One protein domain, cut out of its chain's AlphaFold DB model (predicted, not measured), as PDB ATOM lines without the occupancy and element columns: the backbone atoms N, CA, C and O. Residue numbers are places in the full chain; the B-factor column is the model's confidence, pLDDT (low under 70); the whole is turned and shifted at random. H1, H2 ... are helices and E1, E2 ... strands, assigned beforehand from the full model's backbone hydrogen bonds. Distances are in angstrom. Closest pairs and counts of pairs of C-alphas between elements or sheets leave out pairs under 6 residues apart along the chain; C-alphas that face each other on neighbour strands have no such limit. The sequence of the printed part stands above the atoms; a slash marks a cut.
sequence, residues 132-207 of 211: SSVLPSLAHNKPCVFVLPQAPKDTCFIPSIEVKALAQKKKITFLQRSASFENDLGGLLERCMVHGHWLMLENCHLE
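Overview. This is residues 132 to 207 of the 211 residues of an uncharacterized protein of Ciona intestinalis (UniProt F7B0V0). Two short parallel strands, E1 and E2, lie side by side between helices H2 and H3; a long loop after small H1 sticks out at residues 149 to 156. The 76 printed residues, with H1, H2, E1, H3, E2 in order, are mixed helix and strand, and compact: radius of gyration of the C-alphas 13.2 A, spans 39 by 29 by 19 A.

Arrangement. H1, residues 132 to 137, is close to but not clearly touching H2, residues 159 to 170; C-alphas 132 and 166 are closest, 7.5 A. E1, residues 174 to 178, H3, residues 185 to 195, and E2, residues 198 to 202, form a right-handed strand-helix-strand unit, parallel neighbour strands joined through a helix. N 175 and O 198 are within hydrogen-bond range, 2.8 A. The closest C-alphas of H2 and E1, 167 and 174, are 6.2 A apart; those of H3 and E2, 192 and 198, 6.6 A. H2 and H3 have every O i to N i+4 pair within range, H1 0 of 2, and 1 of 3 O i to N i+3.

Along the chain. H1 spans 9.6 A from C-alpha 132 at (6.104, -47.844, 8.711), H2 16.3 A, E1 13.6 A, H3 15.4 A, and E2 13.0 A to C-alpha 202 at (-2.662, -34.752, -1.994).

Size, cuts and confidence. The printed part has no cut; H1 to H2 is a long link. Residues 151 to 156 and 181 have pLDDT under 70.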
ATOM      1  N   SER A 132       6.406 -46.528   8.155       73.88
ATOM      2  CA  SER A 132       6.104 -47.844   8.711       73.88
ATOM      3  C   SER A 132       6.161 -47.909  10.241       73.88
ATOM      4  O   SER A 132       5.459 -48.744  10.812       73.88
ATOM      5  N   SER A 133       6.935 -47.046  10.912       77.06
ATOM      6  CA  SER A 133       7.012 -47.012  12.381       77.06
ATOM      7  C   SER A 133       5.916 -46.153  13.018       77.06
ATOM      8  O   SER A 133       5.519 -46.411  14.153       77.06
ATOM      9  N   VAL A 134       5.382 -45.169  12.288       77.69
ATOM     10  CA  VAL A 134       4.381 -44.215  12.800       77.69
ATOM     11  C   VAL A 134       2.953 -44.668  12.507       77.69
ATOM     12  O   VAL A 134       2.091 -44.568  13.379       77.69
ATOM     13  N   LEU A 135       2.689 -45.205  11.311       75.75
ATOM     14  CA  LEU A 135       1.339 -45.593  10.882       75.75
ATOM     15  C   LEU A 135       0.622 -46.592  11.812       75.75
ATOM     16  O   LEU A 135      -0.589 -46.457  11.971       75.75
ATOM     17  N   PRO A 136       1.282 -47.596  12.429       75.19
ATOM     18  CA  PRO A 136       0.624 -48.475  13.399       75.19
ATOM     19  C   PRO A 136       0.140 -47.755  14.664       75.19
ATOM     20  O   PRO A 136      -0.819 -48.206  15.278       75.19
ATOM     21  N   SER A 137       0.790 -46.650  15.030       76.62
ATOM     22  CA  SER A 137       0.486 -45.858  16.226       76.62
ATOM     23  C   SER A 137      -0.581 -44.790  15.976       76.62
ATOM     24  O   SER A 137      -1.023 -44.127  16.916       76.62
ATOM     25  N   LEU A 138      -0.997 -44.591  14.721       79.88
ATOM     26  CA  LEU A 138      -2.066 -43.658  14.398       79.88
ATOM     27  C   LEU A 138      -3.416 -44.219  14.838       79.88
ATOM     28  O   LEU A 138      -3.782 -45.351  14.523       79.88
ATOM     29  N   ALA A 139      -4.180 -43.389  15.540       79.12
ATOM     30  CA  ALA A 139      -5.556 -43.700  15.880       79.12
ATOM     31  C   ALA A 139      -6.473 -43.417  14.680       79.12
ATOM     32  O   ALA A 139      -6.286 -42.433  13.968       79.12
ATOM     33  N   HIS A 140      -7.505 -44.241  14.495       79.75
ATOM     34  CA  HIS A 140      -8.489 -44.091  13.412       79.75
ATOM     35  C   HIS A 140      -9.256 -42.757  13.460       79.75
ATOM     36  O   HIS A 140      -9.779 -42.314  12.445       79.75
ATOM     37  N   ASN A 141      -9.311 -42.106  14.625       83.62
ATOM     38  CA  ASN A 141      -9.967 -40.816  14.839       83.62
ATOM     39  C   ASN A 141      -9.003 -39.613  14.789       83.62
ATOM     40  O   ASN A 141      -9.401 -38.504  15.137       83.62
ATOM     41  N   LYS A 142      -7.734 -39.819  14.408       86.00
ATOM     42  CA  LYS A 142      -6.725 -38.756  14.324       86.00
ATOM     43  C   LYS A 142      -6.163 -38.673  12.900       86.00
ATOM     44  O   LYS A 142      -5.441 -39.588  12.498       86.00
ATOM     45  N   PRO A 143      -6.449 -37.600  12.139       87.75
ATOM     46  CA  PRO A 143      -5.854 -37.421  10.820       87.75
ATOM     47  C   PRO A 143      -4.337 -37.218  10.933       87.75
ATOM     48  O   PRO A 143      -3.840 -36.643  11.902       87.75
ATOM     49  N   CYS A 144      -3.599 -37.686   9.929       87.19
ATOM     50  CA  CYS A 144      -2.151 -37.515   9.826       87.19
ATOM     51  C   CYS A 144      -1.827 -36.580   8.661       87.19
ATOM     52  O   CYS A 144      -2.350 -36.759   7.562       87.19
ATOM     53  N   VAL A 145      -0.970 -35.588   8.908       88.62
ATOM     54  CA  VAL A 145      -0.579 -34.578   7.920       88.62
ATOM     55  C   VAL A 145       0.893 -34.758   7.572       88.62
ATOM     56  O   VAL A 145       1.752 -34.728   8.453       88.62
ATOM     57  N   PHE A 146       1.181 -34.910   6.281       85.31
ATOM     58  CA  PHE A 146       2.544 -34.959   5.755       85.31
ATOM     59  C   PHE A 146       2.937 -33.584   5.220       85.31
ATOM     60  O   PHE A 146       2.372 -33.114   4.235       85.31
ATOM     61  N   VAL A 147       3.918 -32.944   5.861       85.19
ATOM     62  CA  VAL A 147       4.508 -31.689   5.378       85.19
ATOM     63  C   VAL A 147       5.769 -32.028   4.597       85.19
ATOM     64  O   VAL A 147       6.743 -32.521   5.164       85.19
ATOM     65  N   LEU A 148       5.732 -31.793   3.286       80.19
ATOM     66  CA  LEU A 148       6.828 -32.117   2.379       80.19
ATOM     67  C   LEU A 148       7.674 -30.873   2.065       80.19
ATOM     68  O   LEU A 148       7.114 -29.787   1.902       80.19
ATOM     69  N   PRO A 149       9.010 -31.004   1.957       78.19
ATOM     70  CA  PRO A 149       9.859 -29.933   1.447       78.19
ATOM     71  C   PRO A 149       9.490 -29.562   0.004       78.19
ATOM     72  O   PRO A 149       9.147 -30.429  -0.795       78.19
ATOM     73  N   GLN A 150       9.632 -28.282  -0.351       70.06
ATOM     74  CA  GLN A 150       9.272 -27.743  -1.672       70.06
ATOM     75  C   GLN A 150      10.112 -28.317  -2.831       70.06
ATOM     76  O   GLN A 150       9.659 -28.327  -3.972       70.06
ATOM     77  N   ALA A 151      11.319 -28.812  -2.545       61.34
ATOM     78  CA  ALA A 151      12.167 -29.510  -3.503       61.34
ATOM     79  C   ALA A 151      12.609 -30.859  -2.911       61.34
ATOM     80  O   ALA A 151      13.180 -30.878  -1.812       61.34
ATOM     81  N   PRO A 152      12.368 -31.988  -3.598       55.00
ATOM     82  CA  PRO A 152      12.870 -33.278  -3.150       55.00
ATOM     83  C   PRO A 152      14.398 -33.285  -3.278       55.00
ATOM     84  O   PRO A 152      14.938 -33.257  -4.378       55.00
ATOM     85  N   LYS A 153      15.113 -33.308  -2.149       55.97
ATOM     86  CA  LYS A 153      16.557 -33.586  -2.133       55.97
ATOM     87  C   LYS A 153      16.754 -35.074  -2.410       55.97
ATOM     88  O   LYS A 153      16.421 -35.833  -1.509       55.97
ATOM     89  N   ASP A 154      17.222 -35.446  -3.609       54.31
ATOM     90  CA  ASP A 154      17.849 -36.699  -4.130       54.31
ATOM     91  C   ASP A 154      17.420 -38.095  -3.606       54.31
ATOM     92  O   ASP A 154      17.863 -39.132  -4.085       54.31
ATOM     93  N   THR A 155      16.496 -38.150  -2.662       54.81
ATOM     94  CA  THR A 155      15.986 -39.297  -1.919       54.81
ATOM     95  C   THR A 155      14.508 -39.007  -1.716       54.81
ATOM     96  O   THR A 155      14.066 -38.472  -0.700       54.81
ATOM     97  N   CYS A 156      13.756 -39.228  -2.790       61.16
ATOM     98  CA  CYS A 156      12.351 -38.875  -2.904       61.16
ATOM     99  C   CYS A 156      11.512 -39.781  -1.986       61.16
ATOM    100  O   CYS A 156      11.022 -40.828  -2.403       61.16
ATOM    101  N   PHE A 157      11.382 -39.407  -0.713       72.31
ATOM    102  CA  PHE A 157      10.337 -39.944   0.150       72.31
ATOM    103  C   PHE A 157       8.992 -39.474  -0.412       72.31
ATOM    104  O   PHE A 157       8.653 -38.294  -0.321       72.31
ATOM    105  N   ILE A 158       8.248 -40.394  -1.026       79.94
ATOM    106  CA  ILE A 158       6.907 -40.143  -1.560       79.94
ATOM    107  C   ILE A 158       5.912 -40.836  -0.624       79.94
ATOM    108  O   ILE A 158       5.745 -42.057  -0.723       79.94
ATOM    109  N   PRO A 159       5.229 -40.096   0.275       82.69
ATOM    110  CA  PRO A 159       4.334 -40.701   1.255       82.69
ATOM    111  C   PRO A 159       3.264 -41.582   0.613       82.69
ATOM    112  O   PRO A 159       2.963 -42.646   1.141       82.69
ATOM    113  N   SER A 160       2.718 -41.197  -0.546       84.44
ATOM    114  CA  SER A 160       1.643 -41.956  -1.196       84.44
ATOM    115  C   SER A 160       2.066 -43.357  -1.623       84.44
ATOM    116  O   SER A 160       1.272 -44.289  -1.496       84.44
ATOM    117  N   ILE A 161       3.323 -43.551  -2.037       85.31
ATOM    118  CA  ILE A 161       3.849 -44.883  -2.368       85.31
ATOM    119  C   ILE A 161       3.930 -45.746  -1.105       85.31
ATOM    120  O   ILE A 161       3.460 -46.887  -1.105       85.31
ATOM    121  N   GLU A 162       4.475 -45.203  -0.015       84.94
ATOM    122  CA  GLU A 162       4.627 -45.948   1.238       84.94
ATOM    123  C   GLU A 162       3.284 -46.254   1.912       84.94
ATOM    124  O   GLU A 162       3.055 -47.390   2.340       84.94
ATOM    125  N   VAL A 163       2.360 -45.284   1.962       87.31
ATOM    126  CA  VAL A 163       1.003 -45.496   2.496       87.31
ATOM    127  C   VAL A 163       0.287 -46.570   1.679       87.31
ATOM    128  O   VAL A 163      -0.301 -47.481   2.263       87.31
ATOM    129  N   LYS A 164       0.368 -46.516   0.342       87.50
ATOM    130  CA  LYS A 164      -0.272 -47.499  -0.542       87.50
ATOM    131  C   LYS A 164       0.281 -48.908  -0.327       87.50
ATOM    132  O   LYS A 164      -0.501 -49.849  -0.197       87.50
ATOM    133  N   ALA A 165       1.603 -49.061  -0.239       86.81
ATOM    134  CA  ALA A 165       2.238 -50.351   0.041       86.81
ATOM    135  C   ALA A 165       1.802 -50.921   1.404       86.81
ATOM    136  O   ALA A 165       1.542 -52.120   1.547       86.81
ATOM    137  N   LEU A 166       1.657 -50.062   2.415       84.50
ATOM    138  CA  LEU A 166       1.200 -50.470   3.743       84.50
ATOM    139  C   LEU A 166      -0.292 -50.804   3.785       84.50
ATOM    140  O   LEU A 166      -0.668 -51.783   4.435       84.50
ATOM    141  N   ALA A 167      -1.134 -50.058   3.072       87.06
ATOM    142  CA  ALA A 167      -2.552 -50.366   2.929       87.06
ATOM    143  C   ALA A 167      -2.755 -51.734   2.259       87.06
ATOM    144  O   ALA A 167      -3.526 -52.550   2.761       87.06
ATOM    145  N   GLN A 168      -1.977 -52.043   1.211       87.56
ATOM    146  CA  GLN A 168      -1.963 -53.368   0.577       87.56
ATOM    147  C   GLN A 168      -1.579 -54.472   1.570       87.56
ATOM    148  O   GLN A 168      -2.285 -55.474   1.677       87.56
ATOM    149  N   LYS A 169      -0.513 -54.271   2.357       86.69
ATOM    150  CA  LYS A 169      -0.089 -55.224   3.397       86.69
ATOM    151  C   LYS A 169      -1.174 -55.458   4.456       86.69
ATOM    152  O   LYS A 169      -1.326 -56.580   4.934       86.69
ATOM    153  N   LYS A 170      -1.927 -54.415   4.819       84.00
ATOM    154  CA  LYS A 170      -3.033 -54.484   5.787       84.00
ATOM    155  C   LYS A 170      -4.381 -54.883   5.170       84.00
ATOM    156  O   LYS A 170      -5.344 -55.022   5.916       84.00
ATOM    157  N   LYS A 171      -4.455 -55.088   3.848       85.69
ATOM    158  CA  LYS A 171      -5.699 -55.348   3.096       85.69
ATOM    159  C   LYS A 171      -6.764 -54.262   3.301       85.69
ATOM    160  O   LYS A 171      -7.951 -54.556   3.389       85.69
ATOM    161  N   ILE A 172      -6.328 -53.008   3.388       85.56
ATOM    162  CA  ILE A 172      -7.200 -51.841   3.534       85.56
ATOM    163  C   ILE A 172      -7.354 -51.175   2.168       85.56
ATOM    164  O   ILE A 172      -6.366 -50.950   1.465       85.56
ATOM    165  N   THR A 173      -8.586 -50.831   1.801       87.38
ATOM    166  CA  THR A 173      -8.851 -50.033   0.602       87.38
ATOM    167  C   THR A 173      -8.227 -48.649   0.758       87.38
ATOM    168  O   THR A 173      -8.518 -47.934   1.716       87.38
ATOM    169  N   PHE A 174      -7.371 -48.275  -0.193       87.62
ATOM    170  CA  PHE A 174      -6.664 -46.998  -0.218       87.62
ATOM    171  C   PHE A 174      -7.166 -46.128  -1.366       87.62
ATOM    172  O   PHE A 174      -7.118 -46.538  -2.528       87.62
ATOM    173  N   LEU A 175      -7.618 -44.922  -1.038       87.25
ATOM    174  CA  LEU A 175      -8.077 -43.918  -1.985       87.25
ATOM    175  C   LEU A 175      -7.131 -42.722  -1.933       87.25
ATOM    176  O   LEU A 175      -6.933 -42.125  -0.880       87.25
ATOM    177  N   GLN A 176      -6.566 -42.368  -3.081       86.75
ATOM    178  CA  GLN A 176      -5.719 -41.193  -3.250       86.75
ATOM    179  C   GLN A 176      -6.456 -40.189  -4.130       86.75
ATOM    180  O   GLN A 176      -6.911 -40.552  -5.221       86.75
ATOM    181  N   ARG A 177      -6.613 -38.957  -3.647       85.81
ATOM    182  CA  ARG A 177      -7.262 -37.857  -4.371       85.81
ATOM    183  C   ARG A 177      -6.485 -36.569  -4.178       85.81
ATOM    184  O   ARG A 177      -5.941 -36.332  -3.108       85.81
ATOM    185  N   SER A 178      -6.465 -35.727  -5.200       81.69
ATOM    186  CA  SER A 178      -6.042 -34.339  -5.029       81.69
ATOM    187  C   SER A 178      -7.241 -33.549  -4.535       81.69
ATOM    188  O   SER A 178      -8.304 -33.635  -5.150       81.69
ATOM    189  N   ALA A 179      -7.072 -32.775  -3.467       74.25
ATOM    190  CA  ALA A 179      -8.167 -31.985  -2.905       74.25
ATOM    191  C   ALA A 179      -8.803 -31.036  -3.945       74.25
ATOM    192  O   ALA A 179     -10.019 -30.906  -3.992       74.25
ATOM    193  N   SER A 180      -7.993 -30.511  -4.869       71.25
ATOM    194  CA  SER A 180      -8.405 -29.606  -5.957       71.25
ATOM    195  C   SER A 180      -9.290 -30.197  -7.048       71.25
ATOM    196  O   SER A 180      -9.821 -29.450  -7.866       71.25
ATOM    197  N   PHE A 181      -9.407 -31.523  -7.126       69.06
ATOM    198  CA  PHE A 181     -10.120 -32.196  -8.217       69.06
ATOM    199  C   PHE A 181     -11.333 -33.005  -7.740       69.06
ATOM    200  O   PHE A 181     -12.001 -33.624  -8.565       69.06
ATOM    201  N   GLU A 182     -11.629 -33.025  -6.435       75.94
ATOM    202  CA  GLU A 182     -12.725 -33.822  -5.876       75.94
ATOM    203  C   GLU A 182     -13.925 -32.936  -5.507       75.94
ATOM    204  O   GLU A 182     -13.908 -32.229  -4.502       75.94
ATOM    205  N   ASN A 183     -14.987 -33.003  -6.319       75.69
ATOM    206  CA  ASN A 183     -16.192 -32.176  -6.157       75.69
ATOM    207  C   ASN A 183     -17.082 -32.595  -4.967       75.69
ATOM    208  O   ASN A 183     -17.850 -31.777  -4.472       75.69
ATOM    209  N   ASP A 184     -17.002 -33.856  -4.520       84.81
ATOM    210  CA  ASP A 184     -17.757 -34.407  -3.378       84.81
ATOM    211  C   ASP A 184     -16.800 -35.024  -2.344       84.81
ATOM    212  O   ASP A 184     -16.803 -36.227  -2.056       84.81
ATOM    213  N   LEU A 185     -15.915 -34.191  -1.795       86.06
ATOM    214  CA  LEU A 185     -14.963 -34.641  -0.783       86.06
ATOM    215  C   LEU A 185     -15.663 -35.093   0.510       86.06
ATOM    216  O   LEU A 185     -15.229 -36.063   1.134       86.06
ATOM    217  N   GLY A 186     -16.754 -34.420   0.890       87.19
ATOM    218  CA  GLY A 186     -17.552 -34.757   2.069       87.19
ATOM    219  C   GLY A 186     -18.151 -36.161   1.976       87.19
ATOM    220  O   GLY A 186     -17.910 -36.990   2.856       87.19
ATOM    221  N   GLY A 187     -18.840 -36.475   0.873       89.75
ATOM    222  CA  GLY A 187     -19.382 -37.811   0.646       89.75
ATOM    223  C   GLY A 187     -18.288 -38.870   0.493       89.75
ATOM    224  O   GLY A 187     -18.447 -40.004   0.949       89.75
ATOM    225  N   LEU A 188     -17.137 -38.527  -0.097       89.00
ATOM    226  CA  LEU A 188     -15.987 -39.433  -0.151       89.00
ATOM    227  C   LEU A 188     -15.458 -39.779   1.246       89.00
ATOM    228  O   LEU A 188     -15.187 -40.953   1.518       89.00
ATOM    229  N   LEU A 189     -15.321 -38.781   2.119       89.81
ATOM    230  CA  LEU A 189     -14.875 -38.969   3.493       89.81
ATOM    231  C   LEU A 189     -15.861 -39.842   4.273       89.81
ATOM    232  O   LEU A 189     -15.441 -40.816   4.897       89.81
ATOM    233  N   GLU A 190     -17.160 -39.556   4.175       91.12
ATOM    234  CA  GLU A 190     -18.210 -40.337   4.833       91.12
ATOM    235  C   GLU A 190     -18.167 -41.807   4.398       91.12
ATOM    236  O   GLU A 190     -18.128 -42.711   5.237       91.12
ATOM    237  N   ARG A 191     -18.052 -42.072   3.089       91.00
ATOM    238  CA  ARG A 191     -17.888 -43.440   2.575       91.00
ATOM    239  C   ARG A 191     -16.654 -44.120   3.161       91.00
ATOM    240  O   ARG A 191     -16.733 -45.294   3.526       91.00
ATOM    241  N   CYS A 192     -15.532 -43.412   3.283       91.25
ATOM    242  CA  CYS A 192     -14.320 -43.979   3.874       91.25
ATOM    243  C   CYS A 192     -14.497 -44.302   5.358       91.25
ATOM    244  O   CYS A 192     -14.038 -45.353   5.800       91.25
ATOM    245  N   MET A 193     -15.193 -43.442   6.104       89.75
ATOM    246  CA  MET A 193     -15.497 -43.663   7.517       89.75
ATOM    247  C   MET A 193     -16.393 -44.890   7.712       89.75
ATOM    248  O   MET A 193     -16.087 -45.731   8.553       89.75
ATOM    249  N   VAL A 194     -17.446 -45.034   6.900       93.06
ATOM    250  CA  VAL A 194     -18.388 -46.167   6.975       93.06
ATOM    251  C   VAL A 194     -17.708 -47.498   6.647       93.06
ATOM    252  O   VAL A 194     -17.946 -48.495   7.324       93.06
ATOM    253  N   HIS A 195     -16.840 -47.526   5.634       90.94
ATOM    254  CA  HIS A 195     -16.224 -48.767   5.149       90.94
ATOM    255  C   HIS A 195     -14.813 -49.020   5.711       90.94
ATOM    256  O   HIS A 195     -14.146 -49.976   5.306       90.94
ATOM    257  N   GLY A 196     -14.319 -48.158   6.605       88.38
ATOM    258  CA  GLY A 196     -12.977 -48.266   7.185       88.38
ATOM    259  C   GLY A 196     -11.843 -48.148   6.160       88.38
ATOM    260  O   GLY A 196     -10.833 -48.842   6.266       88.38
ATOM    261  N   HIS A 197     -12.018 -47.321   5.128       91.19
ATOM    262  CA  HIS A 197     -11.019 -47.104   4.077       91.19
ATOM    263  C   HIS A 197     -10.009 -46.027   4.480       91.19
ATOM    264  O   HIS A 197     -10.302 -45.137   5.276       91.19
ATOM    265  N   TRP A 198      -8.810 -46.083   3.902       90.81
ATOM    266  CA  TRP A 198      -7.813 -45.026   4.048       90.81
ATOM    267  C   TRP A 198      -7.947 -44.028   2.905       90.81
ATOM    268  O   TRP A 198      -7.798 -44.396   1.740       90.81
ATOM    269  N   LEU A 199      -8.195 -42.767   3.251       91.56
ATOM    270  CA  LEU A 199      -8.225 -41.647   2.318       91.56
ATOM    271  C   LEU A 199      -6.947 -40.824   2.478       91.56
ATOM    272  O   LEU A 199      -6.651 -40.336   3.567       91.56
ATOM    273  N   MET A 200      -6.199 -40.658   1.391       91.19
ATOM    274  CA  MET A 200      -5.067 -39.747   1.307       91.19
ATOM    275  C   MET A 200      -5.402 -38.598   0.367       91.19
ATOM    276  O   MET A 200      -5.723 -38.808  -0.805       91.19
ATOM    277  N   LEU A 201      -5.290 -37.386   0.904       90.62
ATOM    278  CA  LEU A 201      -5.477 -36.152   0.163       90.62
ATOM    279  C   LEU A 201      -4.115 -35.553  -0.173       90.62
ATOM    280  O   LEU A 201      -3.305 -35.262   0.706       90.62
ATOM    281  N   GLU A 202      -3.858 -35.391  -1.462       87.38
ATOM    282  CA  GLU A 202      -2.662 -34.752  -1.994       87.38
ATOM    283  C   GLU A 202      -2.951 -33.303  -2.379       87.38
ATOM    284  O   GLU A 202      -4.103 -32.902  -2.559       87.38
ATOM    285  N   ASN A 203      -1.882 -32.509  -2.476       84.25
ATOM    286  CA  ASN A 203      -1.939 -31.099  -2.867       84.25
ATOM    287  C   ASN A 203      -2.899 -30.246  -2.025       84.25
ATOM    288  O   ASN A 203      -3.375 -29.211  -2.474       84.25
ATOM    289  N   CYS A 204      -3.119 -30.636  -0.766       86.56
ATOM    290  CA  CYS A 204      -3.965 -29.916   0.187       86.56
ATOM    291  C   CYS A 204      -3.560 -28.441   0.364       86.56
ATOM    292  O   CYS A 204      -4.386 -27.616   0.728       86.56
ATOM    293  N   HIS A 205      -2.288 -28.109   0.120       85.81
ATOM    294  CA  HIS A 205      -1.754 -26.749   0.215       85.81
ATOM    295  C   HIS A 205      -2.190 -25.831  -0.941       85.81
ATOM    296  O   HIS A 205      -2.007 -24.621  -0.839       85.81
ATOM    297  N   LEU A 206      -2.718 -26.390  -2.036       85.50
ATOM    298  CA  LEU A 206      -3.272 -25.619  -3.151       85.50
ATOM    299  C   LEU A 206      -4.715 -25.168  -2.875       85.50
ATOM    300  O   LEU A 206      -5.177 -24.209  -3.489       85.50
ATOM    301  N   GLU A 207      -5.400 -25.811  -1.925       84.06
ATOM    302  CA  GLU A 207      -6.768 -25.458  -1.554       84.06
ATOM    303  C   GLU A 207      -6.809 -24.267  -0.602       84.06
ATOM    304  O   GLU A 207      -6.390 -24.343   0.554       84.06
TER     305      GLU A 207